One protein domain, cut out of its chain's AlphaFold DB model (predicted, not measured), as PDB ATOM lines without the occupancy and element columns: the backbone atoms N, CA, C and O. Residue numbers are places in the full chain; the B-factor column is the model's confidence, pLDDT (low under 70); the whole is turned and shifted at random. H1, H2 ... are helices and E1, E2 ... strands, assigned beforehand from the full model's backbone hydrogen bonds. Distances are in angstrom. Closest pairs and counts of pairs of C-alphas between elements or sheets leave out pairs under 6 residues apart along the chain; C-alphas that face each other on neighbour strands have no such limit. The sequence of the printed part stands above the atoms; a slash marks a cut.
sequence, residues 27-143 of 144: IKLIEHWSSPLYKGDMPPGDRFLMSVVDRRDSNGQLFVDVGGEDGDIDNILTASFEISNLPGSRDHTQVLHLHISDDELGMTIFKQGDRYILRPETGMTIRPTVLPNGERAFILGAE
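AT A GLANCE: This is residues 27 to 143 of the 144 residues of an uncharacterized protein of Hydrogenophaga sp. PBL-H3 (UniProt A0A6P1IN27). One long, twisted and curled wall of seven strands, E1 to E7, makes most of the model, and a separate hairpin of E8 and E9 stands beyond its E7 end, meeting it near the end of E7 and the start of E6. The short helix H1 only grazes the wall between E2 and E3, and a long loop, residues 31 to 47, reaches out between E1 and E2. The printed part has 117 residues with nine named strands and one named helix, in the order E1 E2 H1 E3 E4 E5 E6 E7 E8 E9. Both sheets are antiparallel, the larger in the order E1 - E2 - E3 - E4 - E5 - E6 - E7, and the class is mostly strand. The whole is loose, with a radius of gyration of the C-alphas of 16.8 A and spans of 50 by 39 by 29 A.

HOW THE PARTS SIT: From edge to edge of the large sheet the strands' lines turn by 104 degrees. E3, residues 61 to 68, and E4, residues 77 to 85, form a hairpin at 167 degrees, with N 64 and O 79 2.8 A apart. E5, residues 92 to 99, is antiparallel to E4, with N 97 and O 80 at 2.8 A. E6, residues 105 to 112, follows with N 109 and O 96 at 2.7 A, and the edge strand E7, residues 115 to 120, with N 117 and O 110 at 2.9 A. E3 to E7 are a meander, each strand the antiparallel neighbour of the one before. On the other side of E3 is E2, residues 48 to 55, with N 51 and O 65 at 2.8 A, then the edge strand E1, residues 27 to 30, with N 28 and O 50 at 2.8 A. H1, residues 56 to 59, only grazes the sheet; it is too short for an O i to N i+4 pair, and its one O i to N i+3 pair is not within range. E8, residues 124 to 130, and E9, residues 136 to 142, form a hairpin with N 139 and O 127 at 2.8 A; the closest C-alphas of E6 and E8, Gly 106 and Met 124, are 6.4 A apart.

IN THESE COORDINATES: E1 begins at C-alpha 27, (37.567, -33.943, -5.221), and E9 ends at C-alpha 142, (19.234, -11.689, 1.887). E4, 24.0 A long, bends by 60 degrees at residue 82; E3 is 23.4 A and E2 22.7 A long.

THE WHOLE: The C-alphas of Asp 41 and Arg 90, the two farthest apart, are 50.2 A apart. The printed part has no cut, and E1 to E2 is the long link. Mean pLDDT of the printed part is 90.3; residues 34, 38 to 40, 71 and 73 are under 70.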
ATOM      1  N   ILE A  27      37.241 -34.759  -6.392       89.00
ATOM      2  CA  ILE A  27      37.567 -33.943  -5.221       89.00
ATOM      3  C   ILE A  27      39.076 -33.732  -5.162       89.00
ATOM      4  O   ILE A  27      39.854 -34.690  -5.130       89.00
ATOM      5  N   LYS A  28      39.500 -32.471  -5.091       89.19
ATOM      6  CA  LYS A  28      40.906 -32.077  -4.984       89.19
ATOM      7  C   LYS A  28      41.122 -31.085  -3.850       89.19
ATOM      8  O   LYS A  28      40.365 -30.133  -3.692       89.19
ATOM      9  N   LEU A  29      42.207 -31.282  -3.106       86.81
ATOM     10  CA  LEU A  29      42.733 -30.295  -2.170       86.81
ATOM     11  C   LEU A  29      43.354 -29.121  -2.934       86.81
ATOM     12  O   LEU A  29      44.170 -29.333  -3.834       86.81
ATOM     13  N   ILE A  30      43.003 -27.901  -2.535       84.56
ATOM     14  CA  ILE A  30      43.470 -26.656  -3.133       84.56
ATOM     15  C   ILE A  30      44.175 -25.799  -2.080       84.56
ATOM     16  O   ILE A  30      43.633 -25.487  -1.021       84.56
ATOM     17  N   GLU A  31      45.386 -25.368  -2.425       84.62
ATOM     18  CA  GLU A  31      46.239 -24.510  -1.607       84.62
ATOM     19  C   GLU A  31      46.885 -23.459  -2.516       84.62
ATOM     20  O   GLU A  31      47.964 -23.653  -3.075       84.62
ATOM     21  N   HIS A  32      46.203 -22.336  -2.751       79.81
ATOM     22  CA  HIS A  32      46.688 -21.385  -3.757       79.81
ATOM     23  C   HIS A  32      48.054 -20.774  -3.383       79.81
ATOM     24  O   HIS A  32      48.861 -20.535  -4.277       79.81
ATOM     25  N   TRP A  33      48.354 -20.587  -2.090       77.06
ATOM     26  CA  TRP A  33      49.640 -20.066  -1.595       77.06
ATOM     27  C   TRP A  33      50.824 -21.009  -1.854       77.06
ATOM     28  O   TRP A  33      51.958 -20.543  -1.950       77.06
ATOM     29  N   SER A  34      50.582 -22.317  -1.998       69.94
ATOM     30  CA  SER A  34      51.615 -23.310  -2.316       69.94
ATOM     31  C   SER A  34      51.759 -23.558  -3.824       69.94
ATOM     32  O   SER A  34      52.595 -24.357  -4.252       69.94
ATOM     33  N   SER A  35      50.999 -22.836  -4.663       73.88
ATOM     34  CA  SER A  35      51.114 -22.951  -6.116       73.88
ATOM     35  C   SER A  35      52.493 -22.484  -6.612       73.88
ATOM     36  O   SER A  35      52.964 -21.408  -6.217       73.88
ATOM     37  N   PRO A  36      53.120 -23.216  -7.560       71.00
ATOM     38  CA  PRO A  36      54.396 -22.829  -8.167       71.00
ATOM     39  C   PRO A  36      54.409 -21.416  -8.769       71.00
ATOM     40  O   PRO A  36      55.474 -20.813  -8.891       71.00
ATOM     41  N   LEU A  37      53.236 -20.874  -9.128       70.88
ATOM     42  CA  LEU A  37      53.088 -19.516  -9.660       70.88
ATOM     43  C   LEU A  37      53.446 -18.427  -8.638       70.88
ATOM     44  O   LEU A  37      53.989 -17.397  -9.030       70.88
ATOM     45  N   TYR A  38      53.193 -18.664  -7.350       65.50
ATOM     46  CA  TYR A  38      53.494 -17.716  -6.271       65.50
ATOM     47  C   TYR A  38      54.831 -17.998  -5.584       65.50
ATOM     48  O   TYR A  38      55.176 -17.308  -4.634       65.50
ATOM     49  N   LYS A  39      55.578 -19.017  -6.041       67.94
ATOM     50  CA  LYS A  39      56.908 -19.404  -5.528       67.94
ATOM     51  C   LYS A  39      56.996 -19.606  -4.004       67.94
ATOM     52  O   LYS A  39      58.099 -19.652  -3.471       67.94
ATOM     53  N   GLY A  40      55.865 -19.773  -3.316       62.47
ATOM     54  CA  GLY A  40      55.812 -19.865  -1.856       62.47
ATOM     55  C   GLY A  40      55.982 -18.529  -1.120       62.47
ATOM     56  O   GLY A  40      56.226 -18.544   0.081       62.47
ATOM     57  N   ASP A  41      55.842 -17.386  -1.803       72.06
ATOM     58  CA  ASP A  41      55.976 -16.048  -1.196       72.06
ATOM     59  C   ASP A  41      54.720 -15.610  -0.414       72.06
ATOM     60  O   ASP A  41      54.698 -14.543   0.204       72.06
ATOM     61  N   MET A  42      53.663 -16.425  -0.431       74.69
ATOM     62  CA  MET A  42      52.418 -16.166   0.288       74.69
ATOM     63  C   MET A  42      52.403 -16.914   1.629       74.69
ATOM     64  O   MET A  42      52.792 -18.085   1.675       74.69
ATOM     65  N   PRO A  43      51.935 -16.282   2.722       79.50
ATOM     66  CA  PRO A  43      51.766 -16.975   3.993       79.50
ATOM     67  C   PRO A  43      50.768 -18.142   3.844       79.50
ATOM     68  O   PRO A  43      49.800 -18.007   3.090       79.50
ATOM     69  N   PRO A  44      50.975 -19.272   4.553       81.50
ATOM     70  CA  PRO A  44      50.009 -20.365   4.571       81.50
ATOM     71  C   PRO A  44      48.632 -19.885   5.039       81.50
ATOM     72  O   PRO A  44      48.545 -19.091   5.977       81.50
ATOM     73  N   GLY A  45      47.583 -20.383   4.388       82.25
ATOM     74  CA  GLY A  45      46.189 -20.114   4.733       82.25
ATOM     75  C   GLY A  45      45.400 -21.392   5.010       82.25
ATOM     76  O   GLY A  45      45.961 -22.490   5.035       82.25
ATOM     77  N   ASP A  46      44.093 -21.227   5.204       85.56
ATOM     78  CA  ASP A  46      43.154 -22.332   5.412       85.56
ATOM     79  C   ASP A  46      43.000 -23.172   4.146       85.56
ATOM     80  O   ASP A  46      42.913 -22.631   3.044       85.56
ATOM     81  N   ARG A  47      42.964 -24.499   4.306       87.06
ATOM     82  CA  ARG A  47      42.893 -25.483   3.217       87.06
ATOM     83  C   ARG A  47      41.468 -25.612   2.687       87.06
ATOM     84  O   ARG A  47      40.519 -25.637   3.463       87.06
ATOM     85  N   PHE A  48      41.337 -25.746   1.368       90.75
ATOM     86  CA  PHE A  48      40.046 -25.886   0.692       90.75
ATOM     87  C   PHE A  48      39.971 -27.195  -0.089       90.75
ATOM     88  O   PHE A  48      40.974 -27.677  -0.623       90.75
ATOM     89  N   LEU A  49      38.770 -27.744  -0.209       91.75
ATOM     90  CA  LEU A  49      38.443 -28.832  -1.121       91.75
ATOM     91  C   LEU A  49      37.601 -28.279  -2.267       91.75
ATOM     92  O   LEU A  49      36.683 -27.493  -2.048       91.75
ATOM     93  N   MET A  50      37.917 -28.702  -3.487       92.62
ATOM     94  CA  MET A  50      37.131 -28.419  -4.680       92.62
ATOM     95  C   MET A  50      36.583 -29.725  -5.239       92.62
ATOM     96  O   MET A  50      37.354 -30.658  -5.458       92.62
ATOM     97  N   SER A  51      35.276 -29.776  -5.470       92.81
ATOM     98  CA  SER A  51      34.563 -30.907  -6.057       92.81
ATOM     99  C   SER A  51      34.015 -30.526  -7.433       92.81
ATOM    100  O   SER A  51      33.580 -29.393  -7.639       92.81
ATOM    101  N   VAL A  52      34.030 -31.468  -8.377       94.69
ATOM    102  CA  VAL A  52      33.258 -31.369  -9.621       94.69
ATOM    103  C   VAL A  52      32.325 -32.568  -9.718       94.69
ATOM    104  O   VAL A  52      32.774 -33.718  -9.713       94.69
ATOM    105  N   VAL A  53      31.026 -32.294  -9.838       93.06
ATOM    106  CA  VAL A  53      29.990 -33.314 -10.028       93.06
ATOM    107  C   VAL A  53      29.359 -33.122 -11.402       93.06
ATOM    108  O   VAL A  53      28.612 -32.172 -11.649       93.06
ATOM    109  N   ASP A  54      29.667 -34.043 -12.310       94.31
ATOM    110  CA  ASP A  54      29.156 -34.031 -13.675       94.31
ATOM    111  C   ASP A  54      27.813 -34.758 -13.765       94.31
ATOM    112  O   ASP A  54      27.702 -35.958 -13.519       94.31
ATOM    113  N   ARG A  55      26.765 -34.011 -14.112       94.38
ATOM    114  CA  ARG A  55      25.410 -34.528 -14.316       94.38
ATOM    115  C   ARG A  55      24.883 -34.198 -15.711       94.38
ATOM    116  O   ARG A  55      23.677 -34.256 -15.947       94.38
ATOM    117  N   ARG A  56      25.763 -33.899 -16.672       95.44
ATOM    118  CA  ARG A  56      25.357 -33.483 -18.025       95.44
ATOM    119  C   ARG A  56      24.494 -34.529 -18.724       95.44
ATOM    120  O   ARG A  56      23.501 -34.167 -19.348       95.44
ATOM    121  N   ASP A  57      24.810 -35.806 -18.540       94.38
ATOM    122  CA  ASP A  57      24.040 -36.903 -19.132       94.38
ATOM    123  C   ASP A  57      22.718 -37.186 -18.399       94.38
ATOM    124  O   ASP A  57      21.787 -37.718 -19.000       94.38
ATOM    125  N   SER A  58      22.613 -36.845 -17.107       92.56
ATOM    126  CA  SER A  58      21.433 -37.167 -16.291       92.56
ATOM    127  C   SER A  58      20.416 -36.031 -16.227       92.56
ATOM    128  O   SER A  58      19.215 -36.287 -16.315       92.56
ATOM    129  N   ASN A  59      20.868 -34.784 -16.089       92.44
ATOM    130  CA  ASN A  59      19.992 -33.616 -16.002       92.44
ATOM    131  C   ASN A  59      20.518 -32.372 -16.739       92.44
ATOM    132  O   ASN A  59      19.901 -31.314 -16.643       92.44
ATOM    133  N   GLY A  60      21.616 -32.483 -17.494       95.06
ATOM    134  CA  GLY A  60      22.160 -31.370 -18.275       95.06
ATOM    135  C   GLY A  60      22.986 -30.365 -17.470       95.06
ATOM    136  O   GLY A  60      23.281 -29.292 -17.996       95.06
ATOM    137  N   GLN A  61      23.375 -30.699 -16.235       96.50
ATOM    138  CA  GLN A  61      24.048 -29.770 -15.326       96.50
ATOM    139  C   GLN A  61      25.467 -30.215 -14.951       96.50
ATOM    140  O   GLN A  61      25.794 -31.401 -14.934       96.50
ATOM    141  N   LEU A  62      26.315 -29.249 -14.613       96.44
ATOM    142  CA  LEU A  62      27.635 -29.460 -14.016       96.44
ATOM    143  C   LEU A  62      27.708 -28.657 -12.721       96.44
ATOM    144  O   LEU A  62      27.433 -27.461 -12.761       96.44
ATOM    145  N   PHE A  63      28.101 -29.281 -11.617       94.81
ATOM    146  CA  PHE A  63      28.263 -28.619 -10.322       94.81
ATOM    147  C   PHE A  63      29.741 -28.515  -9.962       94.81
ATOM    148  O   PHE A  63      30.516 -29.438 -10.223       94.81
ATOM    149  N   VAL A  64      30.112 -27.384  -9.370       94.75
ATOM    150  CA  VAL A  64      31.428 -27.126  -8.797       94.75
ATOM    151  C   VAL A  64      31.224 -26.603  -7.386       94.75
ATOM    152  O   VAL A  64      30.608 -25.550  -7.212       94.75
ATOM    153  N   ASP A  65      31.781 -27.314  -6.414       93.19
ATOM    154  CA  ASP A  65      31.701 -26.959  -4.998       93.19
ATOM    155  C   ASP A  65      33.091 -26.617  -4.479       93.19
ATOM    156  O   ASP A  65      34.064 -27.307  -4.795       93.19
ATOM    157  N   VAL A  66      33.197 -25.568  -3.668       92.50
ATOM    158  CA  VAL A  66      34.433 -25.186  -2.981       92.50
ATOM    159  C   VAL A  66      34.120 -24.906  -1.520       92.50
ATOM    160  O   VAL A  66      33.362 -23.991  -1.221       92.50
ATOM    161  N   GLY A  67      34.727 -25.665  -0.613       91.38
ATOM    162  CA  GLY A  67      34.528 -25.516   0.830       91.38
ATOM    163  C   GLY A  67      35.830 -25.667   1.609       91.38
ATOM    164  O   GLY A  67      36.836 -26.122   1.060       91.38
ATOM    165  N   GLY A  68      35.819 -25.277   2.884       90.25
ATOM    166  CA  GLY A  68      36.927 -25.546   3.804       90.25
ATOM    167  C   GLY A  68      37.158 -27.051   3.983       90.25
ATOM    168  O   GLY A  68      36.225 -27.850   3.921       90.25
ATOM    169  N   GLU A  69      38.410 -27.467   4.182       86.38
ATOM    170  CA  GLU A  69      38.749 -28.879   4.437       86.38
ATOM    171  C   GLU A  69      38.131 -29.405   5.747       86.38
ATOM    172  O   GLU A  69      37.904 -30.606   5.890       86.38
ATOM    173  N   ASP A  70      37.832 -28.510   6.689       81.88
ATOM    174  CA  ASP A  70      37.151 -28.805   7.949       81.88
ATOM    175  C   ASP A  70      35.669 -29.183   7.781       81.88
ATOM    176  O   ASP A  70      35.082 -29.745   8.708       81.88
ATOM    177  N   GLY A  71      35.100 -28.979   6.588       67.81
ATOM    178  CA  GLY A  71      33.810 -29.540   6.196       67.81
ATOM    179  C   GLY A  71      32.599 -28.766   6.706       67.81
ATOM    180  O   GLY A  71      31.542 -29.371   6.889       67.81
ATOM    181  N   ASP A  72      32.732 -27.457   6.937       76.94
ATOM    182  CA  ASP A  72      31.578 -26.594   7.194       76.94
ATOM    183  C   ASP A  72      30.715 -26.469   5.927       76.94
ATOM    184  O   ASP A  72      31.042 -25.735   4.990       76.94
ATOM    185  N   ILE A  73      29.626 -27.242   5.891       68.44
ATOM    186  CA  ILE A  73      28.713 -27.322   4.744       68.44
ATOM    187  C   ILE A  73      27.905 -26.038   4.539       68.44
ATOM    188  O   ILE A  73      27.531 -25.735   3.407       68.44
ATOM    189  N   ASP A  74      27.707 -25.255   5.604       71.62
ATOM    190  CA  ASP A  74      26.985 -23.981   5.551       71.62
ATOM    191  C   ASP A  74      27.842 -22.884   4.887       71.62
ATOM    192  O   ASP A  74      27.354 -21.794   4.586       71.62
ATOM    193  N   ASN A  75      29.124 -23.169   4.634       81.44
ATOM    194  CA  ASN A  75      30.092 -22.262   4.025       81.44
ATOM    195  C   ASN A  75      30.753 -22.883   2.781       81.44
ATOM    196  O   ASN A  75      31.972 -22.814   2.588       81.44
ATOM    197  N   ILE A  76      29.937 -23.511   1.933       89.69
ATOM    198  CA  ILE A  76      30.355 -24.013   0.624       89.69
ATOM    199  C   ILE A  76      29.941 -23.016  -0.460       89.69
ATOM    200  O   ILE A  76      28.776 -22.658  -0.612       89.69
ATOM    201  N   LEU A  77      30.911 -22.604  -1.275       91.88
ATOM    202  CA  LEU A  77      30.654 -21.926  -2.537       91.88
ATOM    203  C   LEU A  77      30.266 -22.966  -3.590       91.88
ATOM    204  O   LEU A  77      31.137 -23.656  -4.124       91.88
ATOM    205  N   THR A  78      28.982 -23.018  -3.933       94.69
ATOM    206  CA  THR A  78      28.471 -23.882  -5.003       94.69
ATOM    207  C   THR A  78      28.057 -23.070  -6.228       94.69
ATOM    208  O   THR A  78      27.324 -22.077  -6.162       94.69
ATOM    209  N   ALA A  79      28.530 -23.524  -7.385       96.56
ATOM    210  CA  ALA A  79      28.161 -23.016  -8.694       96.56
ATOM    211  C   ALA A  79      27.691 -24.167  -9.583       96.56
ATOM    212  O   ALA A  79      28.375 -25.184  -9.695       96.56
ATOM    213  N   SER A  80      26.562 -23.993 -10.271       96.94
ATOM    214  CA  SER A  80      26.117 -24.951 -11.284       96.94
ATOM    215  C   SER A  80      25.912 -24.314 -12.651       96.94
ATOM    216  O   SER A  80      25.557 -23.142 -12.774       96.94
ATOM    217  N   PHE A  81      26.190 -25.086 -13.696       98.19
ATOM    218  CA  PHE A  81      26.158 -24.643 -15.084       98.19
ATOM    219  C   PHE A  81      25.164 -25.480 -15.874       98.19
ATOM    220  O   PHE A  81      25.187 -26.706 -15.781       98.19
ATOM    221  N   GLU A  82      24.353 -24.827 -16.703       97.88
ATOM    222  CA  GLU A  82      23.423 -25.498 -17.614       97.88
ATOM    223  C   GLU A  82      23.176 -24.688 -18.896       97.88
ATOM    224  O   GLU A  82      23.551 -23.515 -19.013       97.88
ATOM    225  N   ILE A  83      22.520 -25.321 -19.872       97.50
ATOM    226  CA  ILE A  83      21.869 -24.621 -20.982       97.50
ATOM    227  C   ILE A  83      20.381 -24.526 -20.659       97.50
ATOM    228  O   ILE A  83      19.706 -25.546 -20.557       97.50
ATOM    229  N   SER A  84      19.873 -23.302 -20.538       95.94
ATOM    230  CA  SER A  84      18.483 -23.029 -20.158       95.94
ATOM    231  C   SER A  84      17.858 -21.979 -21.066       95.94
ATOM    232  O   SER A  84      18.497 -21.489 -21.996       95.94
ATOM    233  N   ASN A  85      16.613 -21.599 -20.792       95.31
ATOM    234  CA  ASN A  85      15.950 -20.511 -21.508       95.31
ATOM    235  C   ASN A  85      16.035 -19.210 -20.713       95.31
ATOM    236  O   ASN A  85      15.837 -19.199 -19.497       95.31
ATOM    237  N   LEU A  86      16.250 -18.091 -21.405       94.06
ATOM    238  CA  LEU A  86      16.063 -16.782 -20.781       94.06
ATOM    239  C   LEU A  86      14.588 -16.638 -20.334       94.06
ATOM    240  O   LEU A  86      13.695 -16.876 -21.152       94.06
ATOM    241  N   PRO A  87      14.289 -16.237 -19.079       91.50
ATOM    242  CA  PRO A  87      12.915 -16.139 -18.593       91.50
ATOM    243  C   PRO A  87      12.052 -15.228 -19.471       91.50
ATOM    244  O   PRO A  87      12.440 -14.108 -19.795       91.50
ATOM    245  N   GLY A  88      10.875 -15.718 -19.861       92.44
ATOM    246  CA  GLY A  88       9.981 -15.007 -20.781       92.44
ATOM    247  C   GLY A  88      10.387 -15.080 -22.260       92.44
ATOM    248  O   GLY A  88       9.676 -14.532 -23.098       92.44
ATOM    249  N   SER A  89      11.474 -15.781 -22.595       92.81
ATOM    250  CA  SER A  89      11.896 -16.079 -23.965       92.81
ATOM    251  C   SER A  89      11.957 -17.595 -24.216       92.81
ATOM    252  O   SER A  89      11.880 -18.417 -23.303       92.81
ATOM    253  N   ARG A  90      12.081 -17.968 -25.493       91.94
ATOM    254  CA  ARG A  90      12.441 -19.323 -25.941       91.94
ATOM    255  C   ARG A  90      13.918 -19.439 -26.325       91.94
ATOM    256  O   ARG A  90      14.334 -20.492 -26.794       91.94
ATOM    257  N   ASP A  91      14.689 -18.369 -26.150       93.50
ATOM    258  CA  ASP A  91      16.105 -18.348 -26.494       93.50
ATOM    259  C   ASP A  91      16.905 -19.186 -25.498       93.50
ATOM    260  O   ASP A  91      16.932 -18.889 -24.299       93.50
ATOM    261  N   HIS A  92      17.573 -20.213 -26.017       96.38
ATOM    262  CA  HIS A  92      18.541 -20.991 -25.259       96.38
ATOM    263  C   HIS A  92      19.780 -20.148 -24.950       96.38
ATOM    264  O   HIS A  92      20.296 -19.432 -25.811       96.38
ATOM    265  N   THR A  93      20.291 -20.264 -23.731       97.50
ATOM    266  CA  THR A  93      21.461 -19.528 -23.263       97.50
ATOM    267  C   THR A  93      22.260 -20.333 -22.246       97.50
ATOM    268  O   THR A  93      21.729 -21.212 -21.572       97.50
ATOM    269  N   GLN A  94      23.546 -20.002 -22.117       98.19
ATOM    270  CA  GLN A  94      24.373 -20.478 -21.014       98.19
ATOM    271  C   GLN A  94      23.901 -19.823 -19.716       98.19
ATOM    272  O   GLN A  94      23.691 -18.600 -19.673       98.19
ATOM    273  N   VAL A  95      23.751 -20.642 -18.682       98.19
ATOM    274  CA  VAL A  95      23.307 -20.227 -17.357       98.19
ATOM    275  C   VAL A  95      24.307 -20.692 -16.309       98.19
ATOM    276  O   VAL A  95      24.824 -21.804 -16.378       98.19
ATOM    277  N   LEU A  96      24.580 -19.801 -15.360       98.38
ATOM    278  CA  LEU A  96      25.301 -20.081 -14.127       98.38
ATOM    279  C   LEU A  96      24.349 -19.819 -12.959       98.38
ATOM    280  O   LEU A  96      23.797 -18.726 -12.840       98.38
ATOM    281  N   HIS A  97      24.180 -20.800 -12.092       97.62
ATOM    282  CA  HIS A  97      23.499 -20.658 -10.816       97.62
ATOM    283  C   HIS A  97      24.551 -20.519  -9.723       97.62
ATOM    284  O   HIS A  97      25.467 -21.333  -9.638       97.62
ATOM    285  N   LEU A  98      24.427 -19.473  -8.913       96.88
ATOM    286  CA  LEU A  98      25.266 -19.236  -7.750       96.88
ATOM    287  C   LEU A  98      24.440 -19.513  -6.498       96.88
ATOM    288  O   LEU A  98      23.379 -18.907  -6.321       96.88
ATOM    289  N   HIS A  99      24.935 -20.407  -5.656       94.94
ATOM    290  CA  HIS A  99      24.296 -20.800  -4.410       94.94
ATOM    291  C   HIS A  99      24.962 -20.089  -3.220       94.94
ATOM    292  O   HIS A  99      26.134 -19.715  -3.302       94.94
ATOM    293  N   ILE A 100      24.195 -19.835  -2.158       89.75
ATOM    294  CA  ILE A 100      24.685 -19.235  -0.900       89.75
ATOM    295  C   ILE A 100      25.058 -20.326   0.118       89.75
ATOM    296  O   ILE A 100      25.942 -20.097   0.936       89.75
ATOM    297  N   SER A 101      24.428 -21.498   0.018       83.56
ATOM    298  CA  SER A 101      24.748 -22.742   0.732       83.56
ATOM    299  C   SER A 101      24.739 -23.923  -0.256       83.56
ATOM    300  O   SER A 101      24.678 -23.720  -1.470       83.56
ATOM    301  N   ASP A 102      24.780 -25.163   0.233       76.75
ATOM    302  CA  ASP A 102      24.676 -26.367  -0.601       76.75
ATOM    303  C   ASP A 102      23.317 -26.501  -1.323       76.75
ATOM    304  O   ASP A 102      23.252 -27.026  -2.441       76.75
ATOM    305  N   ASP A 103      22.235 -25.997  -0.727       79.44
ATOM    306  CA  ASP A 103      20.866 -26.138  -1.227       79.44
ATOM    307  C   ASP A 103      20.138 -24.809  -1.516       79.44
ATOM    308  O   ASP A 103      19.104 -24.813  -2.193       79.44
ATOM    309  N   GLU A 104      20.691 -23.664  -1.109       89.94
ATOM    310  CA  GLU A 104      20.058 -22.355  -1.280       89.94
ATOM    311  C   GLU A 104      20.570 -21.617  -2.527       89.94
ATOM    312  O   GLU A 104      21.708 -21.146  -2.592       89.94
ATOM    313  N   LEU A 105      19.702 -21.451  -3.532       94.81
ATOM    314  CA  LEU A 105      20.007 -20.653  -4.722       94.81
ATOM    315  C   LEU A 105      20.023 -19.154  -4.380       94.81
ATOM    316  O   LEU A 105      19.002 -18.580  -4.018       94.81
ATOM    317  N   GLY A 106      21.159 -18.490  -4.589       96.06
ATOM    318  CA  GLY A 106      21.285 -17.046  -4.388       96.06
ATOM    319  C   GLY A 106      20.943 -16.225  -5.628       96.06
ATOM    320  O   GLY A 106      20.287 -15.182  -5.551       96.06
ATOM    321  N   MET A 107      21.430 -16.648  -6.796       97.50
ATOM    322  CA  MET A 107      21.277 -15.901  -8.043       97.50
ATOM    323  C   MET A 107      21.406 -16.804  -9.266       97.50
ATOM    324  O   MET A 107      22.202 -17.736  -9.304       97.50
ATOM    325  N   THR A 108      20.669 -16.470 -10.321       98.12
ATOM    326  CA  THR A 108      20.871 -17.022 -11.664       98.12
ATOM    327  C   THR A 108      21.473 -15.968 -12.588       98.12
ATOM    328  O   THR A 108      20.993 -14.835 -12.655       98.12
ATOM    329  N   ILE A 109      22.511 -16.345 -13.325       98.31
ATOM    330  CA  ILE A 109      23.228 -15.503 -14.277       98.31
ATOM    331  C   ILE A 109      22.997 -16.054 -15.682       98.31
ATOM    332  O   ILE A 109      23.365 -17.187 -15.977       98.31
ATOM    333  N   PHE A 110      22.444 -15.233 -16.571       98.25
ATOM    334  CA  PHE A 110      22.222 -15.595 -17.973       98.25
ATOM    335  C   PHE A 110      23.235 -14.879 -18.866       98.25
ATOM    336  O   PHE A 110      23.397 -13.656 -18.770       98.25
ATOM    337  N   LYS A 111      23.896 -15.604 -19.774       97.62
ATOM    338  CA  LYS A 111      24.695 -14.973 -20.835       97.62
ATOM    339  C   LYS A 111      23.776 -14.243 -21.821       97.62
ATOM    340  O   LYS A 111      22.742 -14.755 -22.222       97.62
ATOM    341  N   GLN A 112      24.153 -13.046 -22.266       94.81
ATOM    342  CA  GLN A 112      23.448 -12.386 -23.367       94.81
ATOM    343  C   GLN A 112      24.430 -11.578 -24.215       94.81
ATOM    344  O   GLN A 112      24.837 -10.492 -23.820       94.81
ATOM    345  N   GLY A 113      24.828 -12.095 -25.380       92.94
ATOM    346  CA  GLY A 113      25.751 -11.388 -26.279       92.94
ATOM    347  C   GLY A 113      27.110 -11.135 -25.624       92.94
ATOM    348  O   GLY A 113      27.827 -12.088 -25.341       92.94
ATOM    349  N   ASP A 114      27.443  -9.878 -25.343       97.00
ATOM    350  CA  ASP A 114      28.656  -9.406 -24.654       97.00
ATOM    351  C   ASP A 114      28.450  -9.111 -23.155       97.00
ATOM    352  O   ASP A 114      29.406  -8.823 -22.441       97.00
ATOM    353  N   ARG A 115      27.224  -9.259 -22.650       96.62
ATOM    354  CA  ARG A 115      26.840  -8.960 -21.265       96.62
ATOM    355  C   ARG A 115      26.308 -10.189 -20.523       96.62
ATOM    356  O   ARG A 115      26.222 -11.292 -21.081       96.62
ATOM    357  N   TYR A 116      25.967  -9.967 -19.256       97.31
ATOM    358  CA  TYR A 116      25.297 -10.915 -18.372       97.31
ATOM    359  C   TYR A 116      24.062 -10.265 -17.753       97.31
ATOM    360  O   TYR A 116      24.075  -9.076 -17.433       97.31
ATOM    361  N   ILE A 117      23.006 -11.053 -17.579       96.62
ATOM    362  CA  ILE A 117      21.833 -10.677 -16.791       96.62
ATOM    363  C   ILE A 117      21.978 -11.342 -15.429       96.62
ATOM    364  O   ILE A 117      22.081 -12.563 -15.355       96.62
ATOM    365  N   LEU A 118      21.974 -10.532 -14.374       97.31
ATOM    366  CA  LEU A 118      21.997 -10.986 -12.989       97.31
ATOM    367  C   LEU A 118      20.562 -11.008 -12.463       97.31
ATOM    368  O   LEU A 118      19.914  -9.962 -12.407       97.31
ATOM    369  N   ARG A 119      20.057 -12.187 -12.102       97.00
ATOM    370  CA  ARG A 119      18.722 -12.366 -11.524       97.00
ATOM    371  C   ARG A 119      18.859 -12.971 -10.125       97.00
ATOM    372  O   ARG A 119      18.957 -14.197 -10.030       97.00
ATOM    373  N   PRO A 120      18.888 -12.145  -9.068       97.12
ATOM    374  CA  PRO A 120      18.808 -12.633  -7.695       97.12
ATOM    375  C   PRO A 120      17.568 -13.505  -7.502       97.12
ATOM    376  O   PRO A 120      16.541 -13.271  -8.147       97.12
ATOM    377  N   GLU A 121      17.682 -14.507  -6.642       96.38
ATOM    378  CA  GLU A 121      16.540 -15.309  -6.218       96.38
ATOM    379  C   GLU A 121      15.587 -14.483  -5.338       96.38
ATOM    380  O   GLU A 121      15.923 -13.388  -4.870       96.38
ATOM    381  N   THR A 122      14.367 -14.973  -5.133       93.69
ATOM    382  CA  THR A 122      13.385 -14.292  -4.281       93.69
ATOM    383  C   THR A 122      13.952 -14.065  -2.875       93.69
ATOM    384  O   THR A 122      14.413 -15.000  -2.234       93.69
ATOM    385  N   GLY A 123      13.902 -12.822  -2.385       93.62
ATOM    386  CA  GLY A 123      14.457 -12.448  -1.075       93.62
ATOM    387  C   GLY A 123      15.954 -12.111  -1.086       93.62
ATOM    388  O   GLY A 123      16.469 -11.632  -0.077       93.62
ATOM    389  N   MET A 124      16.638 -12.281  -2.222       95.62
ATOM    390  CA  MET A 124      18.036 -11.895  -2.406       95.62
ATOM    391  C   MET A 124      18.155 -10.527  -3.076       95.62
ATOM    392  O   MET A 124      17.387 -10.151  -3.962       95.62
ATOM    393  N   THR A 125      19.170  -9.769  -2.671       96.19
ATOM    394  CA  THR A 125      19.419  -8.406  -3.150       96.19
ATOM    395  C   THR A 125      20.888  -8.201  -3.490       96.19
ATOM    396  O   THR A 125      21.768  -8.763  -2.841       96.19
ATOM    397  N   ILE A 126      21.160  -7.369  -4.500       96.12
ATOM    398  CA  ILE A 126      22.517  -6.938  -4.859       96.12
ATOM    399  C   ILE A 126      22.725  -5.520  -4.332       96.12
ATOM    400  O   ILE A 126      21.978  -4.609  -4.692       96.12
ATOM    401  N   ARG A 127      23.745  -5.317  -3.495       96.00
ATOM    402  CA  ARG A 127      24.038  -4.026  -2.851       96.00
ATOM    403  C   ARG A 127      25.483  -3.605  -3.111       96.00
ATOM    404  O   ARG A 127      26.353  -4.469  -3.179       96.00
ATOM    405  N   PRO A 128      25.783  -2.305  -3.253       97.19
ATOM    406  CA  PRO A 128      27.163  -1.842  -3.343       97.19
ATOM    407  C   PRO A 128      27.951  -2.172  -2.068       97.19
ATOM    408  O   PRO A 128      27.424  -2.063  -0.964       97.19
ATOM    409  N   THR A 129      29.227  -2.507  -2.224       97.44
ATOM    410  CA  THR A 129      30.183  -2.684  -1.125       97.44
ATOM    411  C   THR A 129      31.564  -2.150  -1.521       97.44
ATOM    412  O   THR A 129      31.794  -1.771  -2.675       97.44
ATOM    413  N   VAL A 130      32.483  -2.087  -0.559       97.44
ATOM    414  CA  VAL A 130      33.883  -1.702  -0.767       97.44
ATOM    415  C   VAL A 130      34.769  -2.821  -0.235       97.44
ATOM    416  O   VAL A 130      34.632  -3.230   0.916       97.44
ATOM    417  N   LEU A 131      35.656  -3.330  -1.086       95.69
ATOM    418  CA  LEU A 131      36.611  -4.381  -0.740       95.69
ATOM    419  C   LEU A 131      37.724  -3.831   0.177       95.69
ATOM    420  O   LEU A 131      37.960  -2.620   0.186       95.69
ATOM    421  N   PRO A 132      38.467  -4.681   0.917       94.31
ATOM    422  CA  PRO A 132      39.543  -4.224   1.808       94.31
ATOM    423  C   PRO A 132      40.646  -3.399   1.123       94.31
ATOM    424  O   PRO A 132      41.299  -2.582   1.766       94.31
ATOM    425  N   ASN A 133      40.841  -3.584  -0.184       94.31
ATOM    426  CA  ASN A 133      41.779  -2.815  -1.007       94.31
ATOM    427  C   ASN A 133      41.215  -1.455  -1.490       94.31
ATOM    428  O   ASN A 133      41.906  -0.730  -2.201       94.31
ATOM    429  N   GLY A 134      39.977  -1.105  -1.125       95.31
ATOM    430  CA  GLY A 134      39.301   0.141  -1.500       95.31
ATOM    431  C   GLY A 134      38.515   0.089  -2.815       95.31
ATOM    432  O   GLY A 134      37.876   1.079  -3.179       95.31
ATOM    433  N   GLU A 135      38.526  -1.035  -3.533       97.81
ATOM    434  CA  GLU A 135      37.771  -1.190  -4.777       97.81
ATOM    435  C   GLU A 135      36.262  -1.281  -4.520       97.81
ATOM    436  O   GLU A 135      35.803  -1.837  -3.522       97.81
ATOM    437  N   ARG A 136      35.468  -0.736  -5.447       97.69
ATOM    438  CA  ARG A 136      34.005  -0.836  -5.400       97.69
ATOM    439  C   ARG A 136      33.565  -2.180  -5.962       97.69
ATOM    440  O   ARG A 136      33.969  -2.545  -7.063       97.69
ATOM    441  N   ALA A 137      32.679  -2.852  -5.246       97.56
ATOM    442  CA  ALA A 137      32.110  -4.131  -5.640       97.56
ATOM    443  C   ALA A 137      30.609  -4.178  -5.324       97.56
ATOM    444  O   ALA A 137      30.011  -3.190  -4.885       97.56
ATOM    445  N   PHE A 138      30.006  -5.343  -5.540       96.50
ATOM    446  CA  PHE A 138      28.642  -5.640  -5.133       96.50
ATOM    447  C   PHE A 138      28.619  -6.901  -4.273       96.50
ATOM    448  O   PHE A 138      29.388  -7.827  -4.517       96.50
ATOM    449  N   ILE A 139      27.728  -6.927  -3.288       95.31
ATOM    450  CA  ILE A 139      27.428  -8.098  -2.469       95.31
ATOM    451  C   ILE A 139      26.024  -8.598  -2.805       95.31
ATOM    452  O   ILE A 139      25.100  -7.794  -2.940       95.31
ATOM    453  N   LEU A 140      25.885  -9.912  -2.962       95.25
ATOM    454  CA  LEU A 140      24.606 -10.613  -3.037       95.25
ATOM    455  C   LEU A 140      24.274 -11.143  -1.638       95.25
ATOM    456  O   LEU A 140      25.130 -11.759  -1.012       95.25
ATOM    457  N   GLY A 141      23.056 -10.912  -1.155       93.44
ATOM    458  CA  GLY A 141      22.600 -11.473   0.116       93.44
ATOM    459  C   GLY A 141      21.138 -11.167   0.419       93.44
ATOM    460  O   GLY A 141      20.507 -10.358  -0.273       93.44
ATOM    461  N   ALA A 142      20.620 -11.819   1.459       89.19
ATOM    462  CA  ALA A 142      19.234 -11.689   1.887       89.19
ATOM    463  C   ALA A 142      18.857 -10.240   2.236       89.19
ATOM    464  O   ALA A 142      19.700  -9.411   2.608       89.19
ATOM    465  N   GLU A 143      17.570  -9.928   2.111       78.44
ATOM    466  CA  GLU A 143      17.036  -8.644   2.542       78.44
ATOM    467  C   GLU A 143      17.082  -8.517   4.075       78.44
ATOM    468  O   GLU A 143      16.309  -9.162   4.778       78.44
TER     469      GLU A 143